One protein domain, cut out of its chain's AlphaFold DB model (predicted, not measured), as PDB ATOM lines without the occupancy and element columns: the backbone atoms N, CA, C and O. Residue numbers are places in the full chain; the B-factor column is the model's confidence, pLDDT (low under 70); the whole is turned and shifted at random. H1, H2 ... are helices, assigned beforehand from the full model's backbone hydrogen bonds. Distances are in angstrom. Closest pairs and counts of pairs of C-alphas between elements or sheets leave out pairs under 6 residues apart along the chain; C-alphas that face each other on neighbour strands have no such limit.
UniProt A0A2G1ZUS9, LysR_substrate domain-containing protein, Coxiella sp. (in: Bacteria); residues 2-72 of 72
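This is residues 2 to 72 of the 72 residues of the protein "LysR_substrate domain-containing protein" of Coxiella sp. (in: Bacteria) (UniProt A0A2G1ZUS9). This is a chain with little regular structure: the short helix H2 and the loops after it form a body, from which residues 4 to 10 stick out and a long stretch leads away to H3 at the far end. The printed part has 71 residues with three named helices, H1, H2 and H3 in that order, and no named strand; it is all helix by class, with 17 residues in named elements. It is extended, with a radius of gyration of the C-alphas of 18.2 A and spans of 49 by 36 by 20 A.

Find C-alpha 2 at (0.824, 52.832, -63.664), where H1, residues 2 to 5, begins. H2, residues 18 to 26, runs 12.4 A from C-alpha 18 at (6.368, 58.103, -87.454). H3, residues 63 to 66, ends at C-alpha 66 (-4.542, 23.978, -86.868).

H1, H2 and H3 are apart from each other. Every O i to N i+4 pair of H2 is within hydrogen-bond range; H1 and H3 are too short for such a pair.

The C-alphas of Gly 8 and Pro 63, the two farthest apart, are 49.5 A apart. Both links are long, 12 and 36 residues, and the printed part has no cut. Look at residues 69 to 72 for pLDDT under 70.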
ATOM      1  N   LEU A   2       0.175  51.509 -63.800       75.38
ATOM      2  CA  LEU A   2       0.824  52.832 -63.664       75.38
ATOM      3  C   LEU A   2      -0.064  53.929 -63.024       75.38
ATOM      4  O   LEU A   2       0.320  54.529 -62.027       75.38
ATOM      5  N   LEU A   3      -1.278  54.157 -63.540       80.31
ATOM      6  CA  LEU A   3      -2.198  55.178 -62.997       80.31
ATOM      7  C   LEU A   3      -2.658  54.878 -61.561       80.31
ATOM      8  O   LEU A   3      -2.906  55.792 -60.785       80.31
ATOM      9  N   ALA A   4      -2.721  53.597 -61.189       82.00
ATOM     10  CA  ALA A   4      -3.055  53.184 -59.826       82.00
ATOM     11  C   ALA A   4      -1.938  53.524 -58.822       82.00
ATOM     12  O   ALA A   4      -2.221  53.748 -57.651       82.00
ATOM     13  N   GLN A   5      -0.681  53.574 -59.277       90.00
ATOM     14  CA  GLN A   5       0.476  53.943 -58.455       90.00
ATOM     15  C   GLN A   5       0.706  55.466 -58.412       90.00
ATOM     16  O   GLN A   5       1.400  55.951 -57.523       90.00
ATOM     17  N   HIS A   6       0.087  56.228 -59.324       88.81
ATOM     18  CA  HIS A   6       0.224  57.685 -59.430       88.81
ATOM     19  C   HIS A   6      -1.143  58.377 -59.616       88.81
ATOM     20  O   HIS A   6      -1.451  58.853 -60.710       88.81
ATOM     21  N   PRO A   7      -1.969  58.470 -58.556       80.44
ATOM     22  CA  PRO A   7      -3.373  58.896 -58.642       80.44
ATOM     23  C   PRO A   7      -3.623  60.366 -59.041       80.44
ATOM     24  O   PRO A   7      -4.774  60.759 -59.193       80.44
ATOM     25  N   GLY A   8      -2.581  61.180 -59.236       88.06
ATOM     26  CA  GLY A   8      -2.681  62.547 -59.773       88.06
ATOM     27  C   GLY A   8      -2.163  62.702 -61.205       88.06
ATOM     28  O   GLY A   8      -2.104  63.817 -61.716       88.06
ATOM     29  N   MET A   9      -1.732  61.610 -61.840       89.81
ATOM     30  CA  MET A   9      -1.154  61.654 -63.177       89.81
ATOM     31  C   MET A   9      -2.239  61.567 -64.249       89.81
ATOM     32  O   MET A   9      -3.028  60.622 -64.276       89.81
ATOM     33  N   THR A  10      -2.215  62.514 -65.182       88.44
ATOM     34  CA  THR A  10      -3.039  62.487 -66.393       88.44
ATOM     35  C   THR A  10      -2.177  62.055 -67.569       88.44
ATOM     36  O   THR A  10      -1.105  62.612 -67.792       88.44
ATOM     37  N   ILE A  11      -2.649  61.071 -68.332       89.31
ATOM     38  CA  ILE A  11      -2.002  60.635 -69.572       89.31
ATOM     39  C   ILE A  11      -2.842  61.135 -70.741       89.31
ATOM     40  O   ILE A  11      -4.048  60.897 -70.795       89.31
ATOM     41  N   THR A  12      -2.195  61.797 -71.694       91.31
ATOM     42  CA  THR A  12      -2.800  62.181 -72.972       91.31
ATOM     43  C   THR A  12      -2.134  61.383 -74.082       91.31
ATOM     44  O   THR A  12      -0.910  61.286 -74.128       91.31
ATOM     45  N   LEU A  13      -2.939  60.796 -74.969       93.81
ATOM     46  CA  LEU A  13      -2.456  59.972 -76.070       93.81
ATOM     47  C   LEU A  13      -2.699  60.678 -77.405       93.81
ATOM     48  O   LEU A  13      -3.812  61.121 -77.679       93.81
ATOM     49  N   THR A  14      -1.666  60.729 -78.243       94.06
ATOM     50  CA  THR A  14      -1.759  61.192 -79.633       94.06
ATOM     51  C   THR A  14      -1.351  60.059 -80.560       94.06
ATOM     52  O   THR A  14      -0.293  59.466 -80.377       94.06
ATOM     53  N   ILE A  15      -2.186  59.767 -81.560       95.75
ATOM     54  CA  ILE A  15      -1.920  58.728 -82.561       95.75
ATOM     55  C   ILE A  15      -1.507  59.387 -83.880       95.75
ATOM     56  O   ILE A  15      -2.098  60.379 -84.338       95.75
ATOM     57  N   GLY A  16      -0.461  58.837 -84.485       95.12
ATOM     58  CA  GLY A  16       0.129  59.315 -85.723       95.12
ATOM     59  C   GLY A  16       1.123  58.313 -86.284       95.12
ATOM     60  O   GLY A  16       1.588  57.429 -85.573       95.12
ATOM     61  N   ASN A  17       1.450  58.470 -87.563       95.25
ATOM     62  CA  ASN A  17       2.596  57.790 -88.153       95.25
ATOM     63  C   ASN A  17       3.911  58.359 -87.585       95.25
ATOM     64  O   ASN A  17       3.923  59.398 -86.917       95.25
ATOM     65  N   THR A  18       5.027  57.707 -87.905       94.62
ATOM     66  CA  THR A  18       6.368  58.103 -87.454       94.62
ATOM     67  C   THR A  18       6.670  59.582 -87.704       94.62
ATOM     68  O   THR A  18       7.157  60.269 -86.809       94.62
ATOM     69  N   GLU A  19       6.321  60.102 -88.883       94.50
ATOM     70  CA  GLU A  19       6.542  61.508 -89.243       94.50
ATOM     71  C   GLU A  19       5.789  62.471 -88.317       94.50
ATOM     72  O   GLU A  19       6.380  63.411 -87.783       94.50
ATOM     73  N   LYS A  20       4.501  62.213 -88.065       95.62
ATOM     74  CA  LYS A  20       3.693  63.033 -87.161       95.62
ATOM     75  C   LYS A  20       4.227  62.981 -85.732       95.62
ATOM     76  O   LYS A  20       4.325  64.022 -85.095       95.62
ATOM     77  N   ILE A  21       4.607  61.807 -85.226       95.38
ATOM     78  CA  ILE A  21       5.156  61.682 -83.866       95.38
ATOM     79  C   ILE A  21       6.460  62.479 -83.719       95.38
ATOM     80  O   ILE A  21       6.619  63.221 -82.752       95.38
ATOM     81  N   ILE A  22       7.359  62.393 -84.703       94.88
ATOM     82  CA  ILE A  22       8.595  63.188 -84.741       94.88
ATOM     83  C   ILE A  22       8.279  64.691 -84.781       94.88
ATOM     84  O   ILE A  22       8.920  65.475 -84.082       94.88
ATOM     85  N   HIS A  23       7.285  65.104 -85.571       95.44
ATOM     86  CA  HIS A  23       6.852  66.500 -85.639       95.44
ATOM     87  C   HIS A  23       6.360  67.026 -84.283       95.44
ATOM     88  O   HIS A  23       6.781  68.101 -83.852       95.44
ATOM     89  N   GLU A  24       5.505  66.268 -83.593       96.56
ATOM     90  CA  GLU A  24       4.966  66.654 -82.284       96.56
ATOM     91  C   GLU A  24       6.046  66.678 -81.190       96.56
ATOM     92  O   GLU A  24       6.018  67.561 -80.332       96.56
ATOM     93  N   LEU A  25       7.025  65.763 -81.240       95.69
ATOM     94  CA  LEU A  25       8.198  65.775 -80.354       95.69
ATOM     95  C   LEU A  25       9.031  67.043 -80.550       95.69
ATOM     96  O   LEU A  25       9.351  67.730 -79.585       95.69
ATOM     97  N   ASN A  26       9.334  67.395 -81.802       95.06
ATOM     98  CA  ASN A  26      10.096  68.605 -82.124       95.06
ATOM     99  C   ASN A  26       9.379  69.891 -81.693       95.06
ATOM    100  O   ASN A  26      10.030  70.893 -81.402       95.06
ATOM    101  N   LYS A  27       8.042  69.873 -81.651       96.06
ATOM    102  CA  LYS A  27       7.225  70.980 -81.142       96.06
ATOM    103  C   LYS A  27       7.008  70.957 -79.631       96.06
ATOM    104  O   LYS A  27       6.388  71.883 -79.120       96.06
ATOM    105  N   PHE A  28       7.507  69.941 -78.926       95.19
ATOM    106  CA  PHE A  28       7.266  69.716 -77.497       95.19
ATOM    107  C   PHE A  28       5.783  69.546 -77.127       95.19
ATOM    108  O   PHE A  28       5.401  69.718 -75.971       95.19
ATOM    109  N   ASN A  29       4.940  69.171 -78.094       96.19
ATOM    110  CA  ASN A  29       3.526  68.874 -77.854       96.19
ATOM    111  C   ASN A  29       3.338  67.499 -77.199       96.19
ATOM    112  O   ASN A  29       2.351  67.265 -76.502       96.19
ATOM    113  N   VAL A  30       4.292  66.589 -77.413       95.75
ATOM    114  CA  VAL A  30       4.388  65.308 -76.706       95.75
ATOM    115  C   VAL A  30       5.764  65.178 -76.067       95.75
ATOM    116  O   VAL A  30       6.762  65.637 -76.616       95.75
ATOM    117  N   ALA A  31       5.814  64.531 -74.904       94.44
ATOM    118  CA  ALA A  31       7.066  64.290 -74.187       94.44
ATOM    119  C   ALA A  31       7.772  63.004 -74.645       94.44
ATOM    120  O   ALA A  31       8.995  62.916 -74.599       94.44
ATOM    121  N   ILE A  32       6.999  61.995 -75.057       94.69
ATOM    122  CA  ILE A  32       7.489  60.667 -75.437       94.69
ATOM    123  C   ILE A  32       6.763  60.242 -76.713       94.69
ATOM    124  O   ILE A  32       5.540  60.356 -76.798       94.69
ATOM    125  N   GLY A  33       7.519  59.742 -77.691       94.38
ATOM    126  CA  GLY A  33       6.994  59.122 -78.902       94.38
ATOM    127  C   GLY A  33       7.378  57.649 -78.960       94.38
ATOM    128  O   GLY A  33       8.543  57.311 -78.763       94.38
ATOM    129  N   LEU A  34       6.402  56.785 -79.235       94.56
ATOM    130  CA  LEU A  34       6.621  55.367 -79.509       94.56
ATOM    131  C   LEU A  34       6.448  55.154 -81.011       94.56
ATOM    132  O   LEU A  34       5.410  55.514 -81.564       94.56
ATOM    133  N   ILE A  35       7.475  54.616 -81.665       92.75
ATOM    134  CA  ILE A  35       7.465  54.312 -83.097       92.75
ATOM    135  C   ILE A  35       8.062  52.927 -83.329       92.75
ATOM    136  O   ILE A  35       8.864  52.447 -82.526       92.75
ATOM    137  N   GLU A  36       7.700  52.318 -84.450       89.56
ATOM    138  CA  GLU A  36       8.327  51.091 -84.933       89.56
ATOM    139  C   GLU A  36       9.617  51.423 -85.701       89.56
ATOM    140  O   GLU A  36       9.657  52.346 -86.523       89.56
ATOM    141  N   GLY A  37      10.680  50.654 -85.450       82.62
ATOM    142  CA  GLY A  37      11.933  50.730 -86.202       82.62
ATOM    143  C   GLY A  37      12.841  51.921 -85.866       82.62
ATOM    144  O   GLY A  37      12.842  52.464 -84.761       82.62
ATOM    145  N   ASN A  38      13.691  52.292 -86.829       81.25
ATOM    146  CA  ASN A  38      14.763  53.265 -86.620       81.25
ATOM    147  C   ASN A  38      14.272  54.716 -86.743       81.25
ATOM    148  O   ASN A  38      13.633  55.095 -87.722       81.25
ATOM    149  N   CYS A  39      14.677  55.569 -85.797       86.69
ATOM    150  CA  CYS A  39      14.568  57.024 -85.912       86.69
ATOM    151  C   CYS A  39      15.901  57.605 -86.412       86.69
ATOM    152  O   CYS A  39      16.930  57.405 -85.768       86.69
ATOM    153  N   HIS A  40      15.907  58.356 -87.516       87.00
ATOM    154  CA  HIS A  40      17.122  58.972 -88.088       87.00
ATOM    155  C   HIS A  40      17.305  60.452 -87.726       87.00
ATOM    156  O   HIS A  40      18.119  61.143 -88.322       87.00
ATOM    157  N   VAL A  41      16.548  60.944 -86.750       91.19
ATOM    158  CA  VAL A  41      16.592  62.343 -86.323       91.19
ATOM    159  C   VAL A  41      17.647  62.514 -85.230       91.19
ATOM    160  O   VAL A  41      17.637  61.771 -84.246       91.19
ATOM    161  N   ASP A  42      18.564  63.465 -85.416       91.75
ATOM    162  CA  ASP A  42      19.731  63.651 -84.540       91.75
ATOM    163  C   ASP A  42      19.404  64.401 -83.246       91.75
ATOM    164  O   ASP A  42      20.023  64.165 -82.212       91.75
ATOM    165  N   ASN A  43      18.400  65.279 -83.269       92.81
ATOM    166  CA  ASN A  43      17.980  66.049 -82.097       92.81
ATOM    167  C   ASN A  43      16.977  65.297 -81.200       92.81
ATOM    168  O   ASN A  43      16.373  65.905 -80.319       92.81
ATOM    169  N   ILE A  44      16.792  63.990 -81.418       94.00
ATOM    170  CA  ILE A  44      15.909  63.127 -80.628       94.00
ATOM    171  C   ILE A  44      16.733  61.995 -80.010       94.00
ATOM    172  O   ILE A  44      17.385  61.217 -80.709       94.00
ATOM    173  N   THR A  45      16.663  61.873 -78.682       93.81
ATOM    174  CA  THR A  45      17.223  60.714 -77.972       93.81
ATOM    175  C   THR A  45      16.327  59.500 -78.194       93.81
ATOM    176  O   THR A  45      15.107  59.594 -78.084       93.81
ATOM    177  N   LYS A  46      16.936  58.356 -78.508       91.88
ATOM    178  CA  LYS A  46      16.246  57.130 -78.921       91.88
ATOM    179  C   LYS A  46      16.821  55.912 -78.208       91.88
ATOM    180  O   LYS A  46      18.036  55.783 -78.082       91.88
ATOM    181  N   SER A  47      15.938  55.020 -77.774       93.06
ATOM    182  CA  SER A  47      16.276  53.744 -77.144       93.06
ATOM    183  C   SER A  47      15.264  52.681 -77.554       93.06
ATOM    184  O   SER A  47      14.065  52.959 -77.581       93.06
ATOM    185  N   ILE A  48      15.736  51.463 -77.823       90.62
ATOM    186  CA  ILE A  48      14.858  50.301 -78.007       90.62
ATOM    187  C   ILE A  48      14.231  49.971 -76.651       90.62
ATOM    188  O   ILE A  48      14.941  49.882 -75.650       90.62
ATOM    189  N   TRP A  49      12.908  49.831 -76.623       88.19
ATOM    190  CA  TRP A  49      12.149  49.581 -75.394       88.19
ATOM    191  C   TRP A  49      11.540  48.177 -75.354       88.19
ATOM    192  O   TRP A  49      11.454  47.584 -74.281       88.19
ATOM    193  N   GLN A  50      11.148  47.645 -76.511       88.31
ATOM    194  CA  GLN A  50      10.595  46.309 -76.666       88.31
ATOM    195  C   GLN A  50      10.711  45.872 -78.132       88.31
ATOM    196  O   GLN A  50      10.612  46.715 -79.027       88.31
ATOM    197  N   ASP A  51      10.890  44.572 -78.361       87.88
ATOM    198  CA  ASP A  51      10.691  43.962 -79.675       87.88
ATOM    199  C   ASP A  51       9.190  43.811 -79.966       87.88
ATOM    200  O   ASP A  51       8.394  43.541 -79.059       87.88
ATOM    201  N   ASP A  52       8.809  43.994 -81.229       86.00
ATOM    202  CA  ASP A  52       7.437  43.800 -81.699       86.00
ATOM    203  C   ASP A  52       7.315  42.470 -82.455       86.00
ATOM    204  O   ASP A  52       8.060  42.198 -83.401       86.00
ATOM    205  N   GLU A  53       6.383  41.622 -82.019       86.62
ATOM    206  CA  GLU A  53       6.167  40.289 -82.579       86.62
ATOM    207  C   GLU A  53       4.993  40.295 -83.562       86.62
ATOM    208  O   GLU A  53       3.823  40.405 -83.186       86.62
ATOM    209  N   LEU A  54       5.292  40.087 -84.846       86.69
ATOM    210  CA  LEU A  54       4.256  39.906 -85.859       86.69
ATOM    211  C   LEU A  54       3.683  38.487 -85.810       86.69
ATOM    212  O   LEU A  54       4.374  37.502 -86.076       86.69
ATOM    213  N   VAL A  55       2.379  38.396 -85.546       86.25
ATOM    214  CA  VAL A  55       1.641  37.129 -85.501       86.25
ATOM    215  C   VAL A  55       0.629  37.017 -86.634       86.25
ATOM    216  O   VAL A  55       0.000  37.987 -87.057       86.25
ATOM    217  N   VAL A  56       0.427  35.792 -87.117       86.12
ATOM    218  CA  VAL A  56      -0.612  35.501 -88.108       86.12
ATOM    219  C   VAL A  56      -1.935  35.262 -87.391       86.12
ATOM    220  O   VAL A  56      -2.070  34.318 -86.616       86.12
ATOM    221  N   ILE A  57      -2.942  36.073 -87.710       88.12
ATOM    222  CA  ILE A  57      -4.310  35.879 -87.227       88.12
ATOM    223  C   ILE A  57      -5.128  35.206 -88.329       88.12
ATOM    224  O   ILE A  57      -5.228  35.703 -89.449       88.12
ATOM    225  N   ALA A  58      -5.739  34.068 -88.006       89.81
ATOM    226  CA  ALA A  58      -6.637  33.346 -88.898       89.81
ATOM    227  C   ALA A  58      -7.926  32.956 -88.165       89.81
ATOM    228  O   ALA A  58      -7.942  32.786 -86.947       89.81
ATOM    229  N   SER A  59      -9.015  32.767 -88.916       94.44
ATOM    230  CA  SER A  59     -10.246  32.191 -88.362       94.44
ATOM    231  C   SER A  59      -9.956  30.846 -87.693       94.44
ATOM    232  O   SER A  59      -9.234  30.023 -88.256       94.44
ATOM    233  N   ALA A  60     -10.599  30.570 -86.555       91.19
ATOM    234  CA  ALA A  60     -10.465  29.297 -85.837       91.19
ATOM    235  C   ALA A  60     -10.820  28.063 -86.696       91.19
ATOM    236  O   ALA A  60     -10.396  26.947 -86.400       91.19
ATOM    237  N   LYS A  61     -11.594  28.249 -87.777       94.12
ATOM    238  CA  LYS A  61     -11.953  27.184 -88.728       94.12
ATOM    239  C   LYS A  61     -10.961  27.037 -89.890       94.12
ATOM    240  O   LYS A  61     -11.065  26.075 -90.647       94.12
ATOM    241  N   HIS A  62     -10.022  27.966 -90.057       93.06
ATOM    242  CA  HIS A  62      -9.078  27.964 -91.170       93.06
ATOM    243  C   HIS A  62      -8.009  26.866 -90.991       93.06
ATOM    244  O   HIS A  62      -7.490  26.708 -89.886       93.06
ATOM    245  N   PRO A  63      -7.606  26.131 -92.049       90.56
ATOM    246  CA  PRO A  63      -6.592  25.076 -91.939       90.56
ATOM    247  C   PRO A  63      -5.260  25.528 -91.318       90.56
ATOM    248  O   PRO A  63      -4.624  24.750 -90.611       90.56
ATOM    249  N   LEU A  64      -4.851  26.786 -91.535       88.44
ATOM    250  CA  LEU A  64      -3.624  27.337 -90.936       88.44
ATOM    251  C   LEU A  64      -3.708  27.486 -89.411       88.44
ATOM    252  O   LEU A  64      -2.685  27.339 -88.759       88.44
ATOM    253  N   ALA A  65      -4.901  27.681 -88.838       89.31
ATOM    254  CA  ALA A  65      -5.077  27.783 -87.386       89.31
ATOM    255  C   ALA A  65      -4.851  26.443 -86.658       89.31
ATOM    256  O   ALA A  65      -4.695  26.413 -85.443       89.31
ATOM    257  N   LYS A  66      -4.835  25.322 -87.396       85.31
ATOM    258  CA  LYS A  66      -4.542  23.978 -86.868       85.31
ATOM    259  C   LYS A  66      -3.078  23.575 -87.038       85.31
ATOM    260  O   LYS A  66      -2.681  22.513 -86.565       85.31
ATOM    261  N   LYS A  67      -2.281  24.376 -87.752       82.19
ATOM    262  CA  LYS A  67      -0.847  24.129 -87.895       82.19
ATOM    263  C   LYS A  67      -0.123  24.734 -86.703       82.19
ATOM    264  O   LYS A  67      -0.420  25.850 -86.296       82.19
ATOM    265  N   LYS A  68       0.864  24.008 -86.178       73.62
ATOM    266  CA  LYS A  68       1.816  24.567 -85.220       73.62
ATOM    267  C   LYS A  68       2.678  25.569 -85.989       73.62
ATOM    268  O   LYS A  68       3.529  25.172 -86.779       73.62
ATOM    269  N   THR A  69       2.386  26.854 -85.848       66.25
ATOM    270  CA  THR A  69       3.236  27.916 -86.383       66.25
ATOM    271  C   THR A  69       4.443  28.024 -85.464       66.25
ATOM    272  O   THR A  69       4.315  28.484 -84.335       66.25
ATOM    273  N   GLY A  70       5.592  27.524 -85.922       59.28
ATOM    274  CA  GLY A  70       6.877  27.821 -85.299       59.28
ATOM    275  C   GLY A  70       7.244  29.256 -85.638       59.28
ATOM    276  O   GLY A  70       7.901  29.505 -86.642       59.28
ATOM    277  N   LEU A  71       6.725  30.196 -84.863       57.88
ATOM    278  CA  LEU A  71       7.351  31.496 -84.714       57.88
ATOM    279  C   LEU A  71       7.921  31.444 -83.299       57.88
ATOM    280  O   LEU A  71       7.149  31.441 -82.340       57.88
ATOM    281  N   PHE A  72       9.249  31.278 -83.267       49.62
ATOM    282  CA  PHE A  72      10.152  30.941 -82.154       49.62
ATOM    283  C   PHE A  72      10.262  29.446 -81.802       49.62
ATOM    284  O   PHE A  72       9.287  28.829 -81.316       49.62
TER     285      PHE A  72